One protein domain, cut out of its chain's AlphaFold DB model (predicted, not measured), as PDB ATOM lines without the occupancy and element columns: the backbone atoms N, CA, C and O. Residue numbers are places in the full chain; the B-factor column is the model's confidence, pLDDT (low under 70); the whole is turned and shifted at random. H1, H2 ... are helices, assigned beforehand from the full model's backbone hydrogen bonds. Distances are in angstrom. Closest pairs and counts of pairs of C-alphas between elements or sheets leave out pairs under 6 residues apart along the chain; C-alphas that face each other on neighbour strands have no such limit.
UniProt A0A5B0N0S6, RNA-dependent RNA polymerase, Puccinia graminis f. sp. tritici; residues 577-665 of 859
ATOM      1  N   THR A 577     -34.137 -39.781 -52.785       86.69
ATOM      2  CA  THR A 577     -33.468 -40.983 -53.308       86.69
ATOM      3  C   THR A 577     -31.983 -41.057 -52.949       86.69
ATOM      4  O   THR A 577     -31.374 -42.110 -53.141       86.69
ATOM      5  N   ASN A 578     -31.393 -39.970 -52.435       89.25
ATOM      6  CA  ASN A 578     -29.996 -39.920 -52.009       89.25
ATOM      7  C   ASN A 578     -29.862 -40.488 -50.577       89.25
ATOM      8  O   ASN A 578     -30.387 -39.870 -49.646       89.25
ATOM      9  N   PRO A 579     -29.125 -41.602 -50.363       88.00
ATOM     10  CA  PRO A 579     -28.937 -42.207 -49.042       88.00
ATOM     11  C   PRO A 579     -28.419 -41.240 -47.970       88.00
ATOM     12  O   PRO A 579     -28.844 -41.316 -46.820       88.00
ATOM     13  N   VAL A 580     -27.535 -40.305 -48.335       87.88
ATOM     14  CA  VAL A 580     -26.942 -39.347 -47.389       87.88
ATOM     15  C   VAL A 580     -27.982 -38.328 -46.928       87.88
ATOM     16  O   VAL A 580     -28.109 -38.086 -45.730       87.88
ATOM     17  N   HIS A 581     -28.761 -37.769 -47.859       88.19
ATOM     18  CA  HIS A 581     -29.801 -36.789 -47.531       88.19
ATOM     19  C   HIS A 581     -30.940 -37.442 -46.736       88.19
ATOM     20  O   HIS A 581     -31.365 -36.896 -45.723       88.19
ATOM     21  N   LEU A 582     -31.373 -38.646 -47.132       88.75
ATOM     22  CA  LEU A 582     -32.391 -39.408 -46.406       88.75
ATOM     23  C   LEU A 582     -31.932 -39.755 -44.977       88.75
ATOM     24  O   LEU A 582     -32.696 -39.600 -44.026       88.75
ATOM     25  N   SER A 583     -30.669 -40.162 -44.805       87.19
ATOM     26  CA  SER A 583     -30.084 -40.396 -43.480       87.19
ATOM     27  C   SER A 583     -30.079 -39.124 -42.625       87.19
ATOM     28  O   SER A 583     -30.444 -39.181 -41.454       87.19
ATOM     29  N   GLN A 584     -29.695 -37.974 -43.189       86.44
ATOM     30  CA  GLN A 584     -29.687 -36.690 -42.476       86.44
ATOM     31  C   GLN A 584     -31.103 -36.253 -42.068       86.44
ATOM     32  O   GLN A 584     -31.316 -35.887 -40.911       86.44
ATOM     33  N   ALA A 585     -32.080 -36.368 -42.971       86.44
ATOM     34  CA  ALA A 585     -33.486 -36.069 -42.705       86.44
ATOM     35  C   ALA A 585     -34.042 -36.915 -41.546       86.44
ATOM     36  O   ALA A 585     -34.664 -36.394 -40.619       86.44
ATOM     37  N   LEU A 586     -33.760 -38.222 -41.551       85.88
ATOM     38  CA  LEU A 586     -34.153 -39.135 -40.476       85.88
ATOM     39  C   LEU A 586     -33.449 -38.813 -39.151       85.88
ATOM     40  O   LEU A 586     -34.083 -38.889 -38.098       85.88
ATOM     41  N   GLU A 587     -32.176 -38.401 -39.169       83.69
ATOM     42  CA  GLU A 587     -31.474 -37.982 -37.950       83.69
ATOM     43  C   GLU A 587     -32.027 -36.679 -37.346       83.69
ATOM     44  O   GLU A 587     -32.088 -36.563 -36.115       83.69
ATOM     45  N   VAL A 588     -32.488 -35.740 -38.181       82.19
ATOM     46  CA  VAL A 588     -33.112 -34.474 -37.761       82.19
ATOM     47  C   VAL A 588     -34.548 -34.690 -37.269       82.19
ATOM     48  O   VAL A 588     -34.830 -34.438 -36.093       82.19
ATOM     49  N   HIS A 589     -35.443 -35.201 -38.121       82.00
ATOM     50  CA  HIS A 589     -36.887 -35.319 -37.840       82.00
ATOM     51  C   HIS A 589     -37.222 -36.471 -36.893       82.00
ATOM     52  O   HIS A 589     -38.141 -36.373 -36.082       82.00
ATOM     53  N   GLY A 590     -36.426 -37.542 -36.921       74.19
ATOM     54  CA  GLY A 590     -36.460 -38.586 -35.897       74.19
ATOM     55  C   GLY A 590     -35.839 -38.159 -34.566       74.19
ATOM     56  O   GLY A 590     -35.924 -38.896 -33.582       74.19
ATOM     57  N   HIS A 591     -35.202 -36.982 -34.525       72.94
ATOM     58  CA  HIS A 591     -34.396 -36.486 -33.413       72.94
ATOM     59  C   HIS A 591     -33.345 -37.506 -32.944       72.94
ATOM     60  O   HIS A 591     -33.025 -37.569 -31.754       72.94
ATOM     61  N   LEU A 592     -32.787 -38.306 -33.860       73.00
ATOM     62  CA  LEU A 592     -31.895 -39.416 -33.518       73.00
ATOM     63  C   LEU A 592     -30.642 -38.933 -32.800       73.00
ATOM     64  O   LEU A 592     -30.187 -39.603 -31.882       73.00
ATOM     65  N   LEU A 593     -30.134 -37.741 -33.123       65.25
ATOM     66  CA  LEU A 593     -29.049 -37.129 -32.355       65.25
ATOM     67  C   LEU A 593     -29.445 -36.844 -30.902       65.25
ATOM     68  O   LEU A 593     -28.613 -37.035 -30.030       65.25
ATOM     69  N   ASN A 594     -30.694 -36.470 -30.605       64.19
ATOM     70  CA  ASN A 594     -31.162 -36.321 -29.221       64.19
ATOM     71  C   ASN A 594     -31.413 -37.677 -28.544       64.19
ATOM     72  O   ASN A 594     -31.230 -37.772 -27.338       64.19
ATOM     73  N   LEU A 595     -31.814 -38.724 -29.274       64.06
ATOM     74  CA  LEU A 595     -31.979 -40.075 -28.711       64.06
ATOM     75  C   LEU A 595     -30.611 -40.720 -28.414       64.06
ATOM     76  O   LEU A 595     -30.387 -41.221 -27.314       64.06
ATOM     77  N   LYS A 596     -29.663 -40.623 -29.355       62.94
ATOM     78  CA  LYS A 596     -28.252 -41.008 -29.199       62.94
ATOM     79  C   LYS A 596     -27.573 -40.173 -28.113       62.94
ATOM     80  O   LYS A 596     -26.937 -40.746 -27.235       62.94
ATOM     81  N   ALA A 597     -27.768 -38.852 -28.102       53.50
ATOM     82  CA  ALA A 597     -27.259 -37.988 -27.041       53.50
ATOM     83  C   ALA A 597     -27.887 -38.329 -25.693       53.50
ATOM     84  O   ALA A 597     -27.120 -38.462 -24.761       53.50
ATOM     85  N   LYS A 598     -29.206 -38.566 -25.576       53.00
ATOM     86  CA  LYS A 598     -29.825 -39.056 -24.328       53.00
ATOM     87  C   LYS A 598     -29.091 -40.304 -23.827       53.00
ATOM     88  O   LYS A 598     -28.622 -40.285 -22.697       53.00
ATOM     89  N   ARG A 599     -28.893 -41.323 -24.676       56.16
ATOM     90  CA  ARG A 599     -28.131 -42.544 -24.330       56.16
ATOM     91  C   ARG A 599     -26.709 -42.224 -23.831       56.16
ATOM     92  O   ARG A 599     -26.325 -42.715 -22.776       56.16
ATOM     93  N   LEU A 600     -25.973 -41.364 -24.546       40.31
ATOM     94  CA  LEU A 600     -24.590 -40.943 -24.246       40.31
ATOM     95  C   LEU A 600     -24.455 -39.994 -23.041       40.31
ATOM     96  O   LEU A 600     -23.457 -40.047 -22.325       40.31
ATOM     97  N   THR A 601     -25.436 -39.130 -22.777       39.53
ATOM     98  CA  THR A 601     -25.471 -38.262 -21.592       39.53
ATOM     99  C   THR A 601     -25.845 -39.060 -20.361       39.53
ATOM    100  O   THR A 601     -25.260 -38.823 -19.315       39.53
ATOM    101  N   THR A 602     -26.675 -40.098 -20.463       43.62
ATOM    102  CA  THR A 602     -26.795 -41.048 -19.348       43.62
ATOM    103  C   THR A 602     -25.501 -41.858 -19.136       43.62
ATOM    104  O   THR A 602     -25.322 -42.442 -18.077       43.62
ATOM    105  N   THR A 603     -24.545 -41.823 -20.079       35.94
ATOM    106  CA  THR A 603     -23.159 -42.313 -19.899       35.94
ATOM    107  C   THR A 603     -22.161 -41.245 -19.404       35.94
ATOM    108  O   THR A 603     -21.051 -41.611 -19.038       35.94
ATOM    109  N   THR A 604     -22.477 -39.936 -19.417       31.97
ATOM    110  CA  THR A 604     -21.461 -38.867 -19.186       31.97
ATOM    111  C   THR A 604     -21.913 -37.597 -18.443       31.97
ATOM    112  O   THR A 604     -21.061 -36.826 -18.011       31.97
ATOM    113  N   ASN A 605     -23.211 -37.320 -18.296       29.25
ATOM    114  CA  ASN A 605     -23.763 -36.163 -17.576       29.25
ATOM    115  C   ASN A 605     -25.235 -36.401 -17.178       29.25
ATOM    116  O   ASN A 605     -26.145 -36.319 -18.004       29.25
ATOM    117  N   SER A 606     -25.480 -36.638 -15.888       38.53
ATOM    118  CA  SER A 606     -26.743 -37.124 -15.309       38.53
ATOM    119  C   SER A 606     -27.869 -36.077 -15.177       38.53
ATOM    120  O   SER A 606     -28.598 -36.061 -14.179       38.53
ATOM    121  N   PHE A 607     -28.045 -35.185 -16.163       35.59
ATOM    122  CA  PHE A 607     -28.881 -33.984 -16.019       35.59
ATOM    123  C   PHE A 607     -29.913 -33.748 -17.142       35.59
ATOM    124  O   PHE A 607     -29.572 -33.593 -18.309       35.59
ATOM    125  N   VAL A 608     -31.168 -33.548 -16.697       30.45
ATOM    126  CA  VAL A 608     -32.351 -32.962 -17.379       30.45
ATOM    127  C   VAL A 608     -33.408 -33.921 -17.993       30.45
ATOM    128  O   VAL A 608     -33.331 -34.338 -19.142       30.45
ATOM    129  N   ARG A 609     -34.524 -34.016 -17.237       29.94
ATOM    130  CA  ARG A 609     -35.948 -34.288 -17.590       29.94
ATOM    131  C   ARG A 609     -36.492 -35.721 -17.787       29.94
ATOM    132  O   ARG A 609     -35.894 -36.586 -18.408       29.94
ATOM    133  N   LYS A 610     -37.729 -35.865 -17.271       31.23
ATOM    134  CA  LYS A 610     -38.721 -36.936 -17.509       31.23
ATOM    135  C   LYS A 610     -39.031 -37.088 -19.012       31.23
ATOM    136  O   LYS A 610     -38.921 -36.101 -19.730       31.23
ATOM    137  N   GLU A 611     -39.515 -38.276 -19.397       28.47
ATOM    138  CA  GLU A 611     -39.749 -38.834 -20.756       28.47
ATOM    139  C   GLU A 611     -38.636 -39.793 -21.230       28.47
ATOM    140  O   GLU A 611     -37.960 -39.544 -22.238       28.47
ATOM    141  N   VAL A 612     -38.447 -40.890 -20.476       34.53
ATOM    142  CA  VAL A 612     -37.623 -42.058 -20.850       34.53
ATOM    143  C   VAL A 612     -38.171 -43.346 -20.195       34.53
ATOM    144  O   VAL A 612     -37.506 -43.937 -19.356       34.53
ATOM    145  N   ASP A 613     -39.367 -43.794 -20.588       30.48
ATOM    146  CA  ASP A 613     -39.811 -45.189 -20.356       30.48
ATOM    147  C   ASP A 613     -40.001 -45.967 -21.687       30.48
ATOM    148  O   ASP A 613     -40.474 -47.096 -21.695       30.48
ATOM    149  N   GLU A 614     -39.563 -45.396 -22.823       38.09
ATOM    150  CA  GLU A 614     -39.559 -46.047 -24.155       38.09
ATOM    151  C   GLU A 614     -38.210 -45.942 -24.907       38.09
ATOM    152  O   GLU A 614     -38.105 -46.351 -26.063       38.09
ATOM    153  N   VAL A 615     -37.160 -45.360 -24.306       41.94
ATOM    154  CA  VAL A 615     -35.886 -45.070 -25.010       41.94
ATOM    155  C   VAL A 615     -34.644 -45.501 -24.213       41.94
ATOM    156  O   VAL A 615     -33.663 -44.763 -24.104       41.94
ATOM    157  N   GLY A 616     -34.677 -46.725 -23.682       36.28
ATOM    158  CA  GLY A 616     -33.472 -47.523 -23.414       36.28
ATOM    159  C   GLY A 616     -32.959 -48.177 -24.705       36.28
ATOM    160  O   GLY A 616     -33.700 -48.282 -25.686       36.28
ATOM    161  N   VAL A 617     -31.682 -48.565 -24.766       44.28
ATOM    162  CA  VAL A 617     -31.105 -49.146 -25.991       44.28
ATOM    163  C   VAL A 617     -31.666 -50.543 -26.223       44.28
ATOM    164  O   VAL A 617     -31.342 -51.469 -25.497       44.28
ATOM    165  N   THR A 618     -32.432 -50.717 -27.295       51.16
ATOM    166  CA  THR A 618     -32.796 -52.040 -27.802       51.16
ATOM    167  C   THR A 618     -32.337 -52.151 -29.251       51.16
ATOM    168  O   THR A 618     -33.048 -51.816 -30.196       51.16
ATOM    169  N   TRP A 619     -31.101 -52.618 -29.429       53.00
ATOM    170  CA  TRP A 619     -30.871 -53.537 -30.537       53.00
ATOM    171  C   TRP A 619     -31.614 -54.825 -30.162       53.00
ATOM    172  O   TRP A 619     -31.534 -55.262 -29.013       53.00
ATOM    173  N   GLU A 620     -32.399 -55.403 -31.067       54.75
ATOM    174  CA  GLU A 620     -33.098 -56.656 -30.777       54.75
ATOM    175  C   GLU A 620     -32.089 -57.747 -30.414       54.75
ATOM    176  O   GLU A 620     -31.250 -58.118 -31.236       54.75
ATOM    177  N   LYS A 621     -32.242 -58.301 -29.204       47.34
ATOM    178  CA  LYS A 621     -31.343 -59.273 -28.560       47.34
ATOM    179  C   LYS A 621     -30.892 -60.440 -29.453       47.34
ATOM    180  O   LYS A 621     -29.806 -60.967 -29.248       47.34
ATOM    181  N   TYR A 622     -31.724 -60.845 -30.414       52.72
ATOM    182  CA  TYR A 622     -31.478 -61.997 -31.287       52.72
ATOM    183  C   TYR A 622     -31.155 -61.643 -32.743       52.72
ATOM    184  O   TYR A 622     -30.589 -62.475 -33.444       52.72
ATOM    185  N   SER A 623     -31.517 -60.447 -33.218       60.84
ATOM    186  CA  SER A 623     -31.334 -60.059 -34.626       60.84
ATOM    187  C   SER A 623     -30.262 -58.990 -34.829       60.84
ATOM    188  O   SER A 623     -29.885 -58.737 -35.970       60.84
ATOM    189  N   ASN A 624     -29.783 -58.351 -33.750       65.50
ATOM    190  CA  ASN A 624     -28.910 -57.180 -33.811       65.50
ATOM    191  C   ASN A 624     -29.415 -56.144 -34.838       65.50
ATOM    192  O   ASN A 624     -28.638 -55.608 -35.625       65.50
ATOM    193  N   ARG A 625     -30.718 -55.813 -34.800       70.81
ATOM    194  CA  ARG A 625     -31.303 -54.653 -35.511       70.81
ATOM    195  C   ARG A 625     -31.752 -53.560 -34.531       70.81
ATOM    196  O   ARG A 625     -32.246 -53.914 -33.461       70.81
ATOM    197  N   PRO A 626     -31.681 -52.258 -34.862       72.19
ATOM    198  CA  PRO A 626     -32.231 -51.215 -33.999       72.19
ATOM    199  C   PRO A 626     -33.760 -51.331 -33.904       72.19
ATOM    200  O   PRO A 626     -34.445 -51.429 -34.923       72.19
ATOM    201  N   CYS A 627     -34.331 -51.270 -32.698       70.56
ATOM    202  CA  CYS A 627     -35.789 -51.249 -32.531       70.56
ATOM    203  C   CYS A 627     -36.424 -49.987 -33.140       70.56
ATOM    204  O   CYS A 627     -37.514 -50.051 -33.722       70.56
ATOM    205  N   ASN A 628     -35.733 -48.844 -33.060       78.50
ATOM    206  CA  ASN A 628     -36.171 -47.607 -33.697       78.50
ATOM    207  C   ASN A 628     -36.044 -47.716 -35.230       78.50
ATOM    208  O   ASN A 628     -34.951 -47.896 -35.763       78.50
ATOM    209  N   ALA A 629     -37.167 -47.563 -35.940       85.00
ATOM    210  CA  ALA A 629     -37.228 -47.713 -37.395       85.00
ATOM    211  C   ALA A 629     -36.324 -46.728 -38.156       85.00
ATOM    212  O   ALA A 629     -35.772 -47.086 -39.189       85.00
ATOM    213  N   MET A 630     -36.149 -45.509 -37.643       87.75
ATOM    214  CA  MET A 630     -35.324 -44.477 -38.276       87.75
ATOM    215  C   MET A 630     -33.832 -44.789 -38.100       87.75
ATOM    216  O   MET A 630     -33.060 -44.598 -39.034       87.75
ATOM    217  N   GLU A 631     -33.428 -45.330 -36.945       84.25
ATOM    218  CA  GLU A 631     -32.054 -45.816 -36.740       84.25
ATOM    219  C   GLU A 631     -31.750 -47.040 -37.607       84.25
ATOM    220  O   GLU A 631     -30.682 -47.104 -38.206       84.25
ATOM    221  N   GLU A 632     -32.699 -47.974 -37.736       86.88
ATOM    222  CA  GLU A 632     -32.564 -49.134 -38.625       86.88
ATOM    223  C   GLU A 632     -32.336 -48.704 -40.083       86.88
ATOM    224  O   GLU A 632     -31.431 -49.220 -40.733       86.88
ATOM    225  N   ILE A 633     -33.085 -47.713 -40.582       88.62
ATOM    226  CA  ILE A 633     -32.855 -47.152 -41.922       88.62
ATOM    227  C   ILE A 633     -31.465 -46.510 -42.019       88.62
ATOM    228  O   ILE A 633     -30.742 -46.788 -42.969       88.62
ATOM    229  N   VAL A 634     -31.072 -45.674 -41.052       88.19
ATOM    230  CA  VAL A 634     -29.769 -44.985 -41.068       88.19
ATOM    231  C   VAL A 634     -28.602 -45.979 -41.116       88.19
ATOM    232  O   VAL A 634     -27.685 -45.796 -41.916       88.19
ATOM    233  N   GLU A 635     -28.633 -47.053 -40.323       86.62
ATOM    234  CA  GLU A 635     -27.566 -48.062 -40.339       86.62
ATOM    235  C   GLU A 635     -27.601 -48.946 -41.603       86.62
ATOM    236  O   GLU A 635     -26.540 -49.282 -42.132       86.62
ATOM    237  N   LEU A 636     -28.780 -49.241 -42.170       90.12
ATOM    238  CA  LEU A 636     -28.884 -49.887 -43.489       90.12
ATOM    239  C   LEU A 636     -28.264 -49.011 -44.594       90.12
ATOM    240  O   LEU A 636     -27.436 -49.492 -45.366       90.12
ATOM    241  N   LEU A 637     -28.611 -47.721 -44.655       90.25
ATOM    242  CA  LEU A 637     -28.079 -46.792 -45.660       90.25
ATOM    243  C   LEU A 637     -26.551 -46.638 -45.542       90.25
ATOM    244  O   LEU A 637     -25.852 -46.668 -46.555       90.25
ATOM    245  N   LYS A 638     -26.008 -46.558 -44.317       87.69
ATOM    246  CA  LYS A 638     -24.550 -46.576 -44.066       87.69
ATOM    247  C   LYS A 638     -23.878 -47.875 -44.502       87.69
ATOM    248  O   LYS A 638     -22.747 -47.839 -44.976       87.69
ATOM    249  N   SER A 639     -24.574 -49.003 -44.369       89.31
ATOM    250  CA  SER A 639     -24.098 -50.327 -44.797       89.31
ATOM    251  C   SER A 639     -24.175 -50.540 -46.318       89.31
ATOM    252  O   SER A 639     -23.929 -51.645 -46.795       89.31
ATOM    253  N   GLY A 640     -24.527 -49.505 -47.094       90.75
ATOM    254  CA  GLY A 640     -24.573 -49.540 -48.557       90.75
ATOM    255  C   GLY A 640     -25.936 -49.891 -49.160       90.75
ATOM    256  O   GLY A 640     -26.047 -50.004 -50.382       90.75
ATOM    257  N   PHE A 641     -26.992 -50.042 -48.352       91.75
ATOM    258  CA  PHE A 641     -28.345 -50.214 -48.885       91.75
ATOM    259  C   PHE A 641     -28.843 -48.913 -49.533       91.75
ATOM    260  O   PHE A 641     -28.517 -47.806 -49.109       91.75
ATOM    261  N   THR A 642     -29.678 -49.036 -50.566       90.00
ATOM    262  CA  THR A 642     -30.266 -47.881 -51.259       90.00
ATOM    263  C   THR A 642     -31.644 -47.530 -50.697       90.00
ATOM    264  O   THR A 642     -32.361 -48.395 -50.193       90.00
ATOM    265  N   ALA A 643     -32.070 -46.276 -50.877       85.88
ATOM    266  CA  ALA A 643     -33.409 -45.802 -50.500       85.88
ATOM    267  C   ALA A 643     -34.570 -46.567 -51.183       85.88
ATOM    268  O   ALA A 643     -35.713 -46.462 -50.753       85.88
ATOM    269  N   ARG A 644     -34.285 -47.340 -52.243       87.56
ATOM    270  CA  ARG A 644     -35.256 -48.174 -52.976       87.56
ATOM    271  C   ARG A 644     -35.300 -49.631 -52.510       87.56
ATOM    272  O   ARG A 644     -36.079 -50.405 -53.056       87.56
ATOM    273  N   ASN A 645     -34.462 -50.040 -51.558       93.12
ATOM    274  CA  ASN A 645     -34.519 -51.397 -51.024       93.12
ATOM    275  C   ASN A 645     -35.844 -51.615 -50.272       93.12
ATOM    276  O   ASN A 645     -36.199 -50.796 -49.429       93.12
ATOM    277  N   ASN A 646     -36.536 -52.731 -50.526       92.19
ATOM    278  CA  ASN A 646     -37.850 -53.017 -49.934       92.19
ATOM    279  C   ASN A 646     -37.863 -52.857 -48.404       92.19
ATOM    280  O   ASN A 646     -38.754 -52.202 -47.875       92.19
ATOM    281  N   ARG A 647     -36.834 -53.344 -47.691       89.50
ATOM    282  CA  ARG A 647     -36.751 -53.202 -46.229       89.50
ATOM    283  C   ARG A 647     -36.615 -51.744 -45.795       89.50
ATOM    284  O   ARG A 647     -37.208 -51.351 -44.793       89.50
ATOM    285  N   VAL A 648     -35.851 -50.944 -46.540       89.75
ATOM    286  CA  VAL A 648     -35.721 -49.502 -46.288       89.75
ATOM    287  C   VAL A 648     -37.063 -48.806 -46.517       89.75
ATOM    288  O   VAL A 648     -37.487 -48.048 -45.652       89.75
ATOM    289  N   VAL A 649     -37.771 -49.118 -47.607       90.56
ATOM    290  CA  VAL A 649     -39.098 -48.556 -47.923       90.56
ATOM    291  C   VAL A 649     -40.144 -48.936 -46.866       90.56
ATOM    292  O   VAL A 649     -40.849 -48.063 -46.361       90.56
ATOM    293  N   ASP A 650     -40.206 -50.204 -46.452       91.19
ATOM    294  CA  ASP A 650     -41.128 -50.683 -45.413       91.19
ATOM    295  C   ASP A 650     -40.922 -49.945 -44.083       91.19
ATOM    296  O   ASP A 650     -41.876 -49.497 -43.439       91.19
ATOM    297  N   ARG A 651     -39.661 -49.783 -43.662       89.75
ATOM    298  CA  ARG A 651     -39.332 -49.074 -42.418       89.75
ATOM    299  C   ARG A 651     -39.497 -47.563 -42.567       89.75
ATOM    300  O   ARG A 651     -39.898 -46.925 -41.595       89.75
ATOM    301  N   LEU A 652     -39.286 -47.003 -43.760       90.25
ATOM    302  CA  LEU A 652     -39.540 -45.595 -44.067       90.25
ATOM    303  C   LEU A 652     -41.033 -45.260 -43.982       90.25
ATOM    304  O   LEU A 652     -41.373 -44.213 -43.441       90.25
ATOM    305  N   ASN A 653     -41.929 -46.163 -44.391       89.44
ATOM    306  CA  ASN A 653     -43.372 -46.000 -44.181       89.44
ATOM    307  C   ASN A 653     -43.735 -45.944 -42.684       89.44
ATOM    308  O   ASN A 653     -44.525 -45.095 -42.265       89.44
ATOM    309  N   VAL A 654     -43.119 -46.796 -41.852       89.31
ATOM    310  CA  VAL A 654     -43.297 -46.761 -40.385       89.31
ATOM    311  C   VAL A 654     -42.741 -45.463 -39.787       89.31
ATOM    312  O   VAL A 654     -43.423 -44.808 -38.999       89.31
ATOM    313  N   ALA A 655     -41.529 -45.063 -40.177       86.94
ATOM    314  CA  ALA A 655     -40.888 -43.833 -39.719       86.94
ATOM    315  C   ALA A 655     -41.675 -42.578 -40.132       86.94
ATOM    316  O   ALA A 655     -41.945 -41.716 -39.298       86.94
ATOM    317  N   GLY A 656     -42.098 -42.502 -41.396       87.62
ATOM    318  CA  GLY A 656     -42.911 -41.420 -41.943       87.62
ATOM    319  C   GLY A 656     -44.254 -41.303 -41.231       87.62
ATOM    320  O   GLY A 656     -44.620 -40.207 -40.817       87.62
ATOM    321  N   LYS A 657     -44.943 -42.426 -40.970       86.75
ATOM    322  CA  LYS A 657     -46.162 -42.436 -40.148       86.75
ATOM    323  C   LYS A 657     -45.907 -41.856 -38.750       86.75
ATOM    324  O   LYS A 657     -46.611 -40.933 -38.351       86.75
ATOM    325  N   GLN A 658     -44.868 -42.320 -38.050       85.44
ATOM    326  CA  GLN A 658     -44.512 -41.829 -36.710       85.44
ATOM    327  C   GLN A 658     -44.151 -40.332 -36.687       85.44
ATOM    328  O   GLN A 658     -44.465 -39.636 -35.721       85.44
ATOM    329  N   ILE A 659     -43.481 -39.824 -37.727       83.94
ATOM    330  CA  ILE A 659     -43.152 -38.397 -37.864       83.94
ATOM    331  C   ILE A 659     -44.429 -37.590 -38.129       83.94
ATOM    332  O   ILE A 659     -44.696 -36.623 -37.415       83.94
ATOM    333  N   CYS A 660     -45.270 -38.026 -39.069       82.94
ATOM    334  CA  CYS A 660     -46.540 -37.373 -39.380       82.94
ATOM    335  C   CYS A 660     -47.482 -37.318 -38.166       82.94
ATOM    336  O   CYS A 660     -48.002 -36.249 -37.858       82.94
ATOM    337  N   GLU A 661     -47.647 -38.419 -37.427       83.69
ATOM    338  CA  GLU A 661     -48.443 -38.466 -36.188       83.69
ATOM    339  C   GLU A 661     -47.908 -37.490 -35.126       83.69
ATOM    340  O   GLU A 661     -48.682 -36.788 -34.470       83.69
ATOM    341  N   LYS A 662     -46.580 -37.361 -34.989       79.31
ATOM    342  CA  LYS A 662     -45.968 -36.366 -34.092       79.31
ATOM    343  C   LYS A 662     -46.241 -34.930 -34.541       79.31
ATOM    344  O   LYS A 662     -46.557 -34.097 -33.691       79.31
ATOM    345  N   MET A 663     -46.169 -34.643 -35.842       78.81
ATOM    346  CA  MET A 663     -46.475 -33.321 -36.406       78.81
ATOM    347  C   MET A 663     -47.967 -32.962 -36.289       78.81
ATOM    348  O   MET A 663     -48.299 -31.797 -36.069       78.81
ATOM    349  N   MET A 664     -48.869 -33.951 -36.337       76.81
ATOM    350  CA  MET A 664     -50.314 -33.768 -36.124       76.81
ATOM    351  C   MET A 664     -50.689 -33.319 -34.698       76.81
ATOM    352  O   MET A 664     -51.812 -32.870 -34.480       76.81
ATOM    353  N   ASN A 665     -49.762 -33.327 -33.732       75.94
ATOM    354  CA  ASN A 665     -49.994 -32.786 -32.383       75.94
ATOM    355  C   ASN A 665     -49.996 -31.240 -32.301       75.94
ATOM    356  O   ASN A 665     -49.925 -30.685 -31.203       75.94
TER     357      ASN A 665
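Overview. This is residues 577 to 665 of the 859 residues of the protein "RNA-dependent RNA polymerase" of Puccinia graminis f. sp. tritici (UniProt A0A5B0N0S6). Three helices, H1, H3 and H4, form a small cluster with their centres in a triangle, H3 touching both of the others, while a fourth helix, H2, leads away from the end of H1. From the far end of H2 a long loop, residues 602 to 628, swings back to the start of H3, and residues 600 to 605 at the turn stick out. The printed part has 89 residues with four named helices, in the order H1, H2, H3, H4, and no named strand; the class is all helix. The whole is compact, with a radius of gyration of the C-alphas of 13.8 A and spans of 40 by 34 by 22 A.

Along the chain. H1 takes residues 579 to 589 and is 15.4 A from first to last C-alpha, beginning with C-alpha 579 at (-28.937, -42.207, -49.042). H2 follows with residues 592 to 601, 13.6 A long, and ends with C-alpha 601 at (-25.471, -38.262, -21.592). H3 is residues 629 to 638, 14.4 A long. H4, the longest helix, is residues 646 to 663, 25.4 A long, and its C-alpha 663 is at (-46.475, -33.321, -36.406).

Arrangement. H1 and H3 touch, closest at the C-alphas of Ser 583 and Val 634, 5.2 A apart, and run opposite ways at a shallow tilt of 28 degrees. H3 and H4 form a helical hairpin; they touch at the C-alphas of Ala 629 and Arg 651, 5.6 A apart, and run opposite ways at a steep tilt of 45 degrees. H4 touches H3 with residues 648 to 655 alone. H1 and H4 are close but not clearly touching, the C-alphas of His 589 and Ile 659 being closest at 7.0 A. H2 is close to H1 but not clearly touching, with the C-alphas of Glu 587 and Leu 593 closest at 6.2 A and a steep tilt of 65 degrees. H2 is also close to H3 but not clearly touching, with the C-alphas of Leu 592 and Glu 631 closest at 7.2 A, and is about perpendicular to it at 84 degrees. H2 and H4 are apart. In H1, H2, H3 and H4 every O i to N i+4 pair is within hydrogen-bond range.

Size, cuts and confidence. The two C-alphas farthest apart are those of Ser 606 and Arg 644, at 40.2 A. The printed part has no cut. The link from H1 to H2 is tight, that from H3 to H4 is short with 7 residues, and that from H2 to H3 is long with 27 residues. The mean pLDDT of the printed part is 70.8, and residues 593 to 624, of which 593 to 601 belong to H2, are under 70.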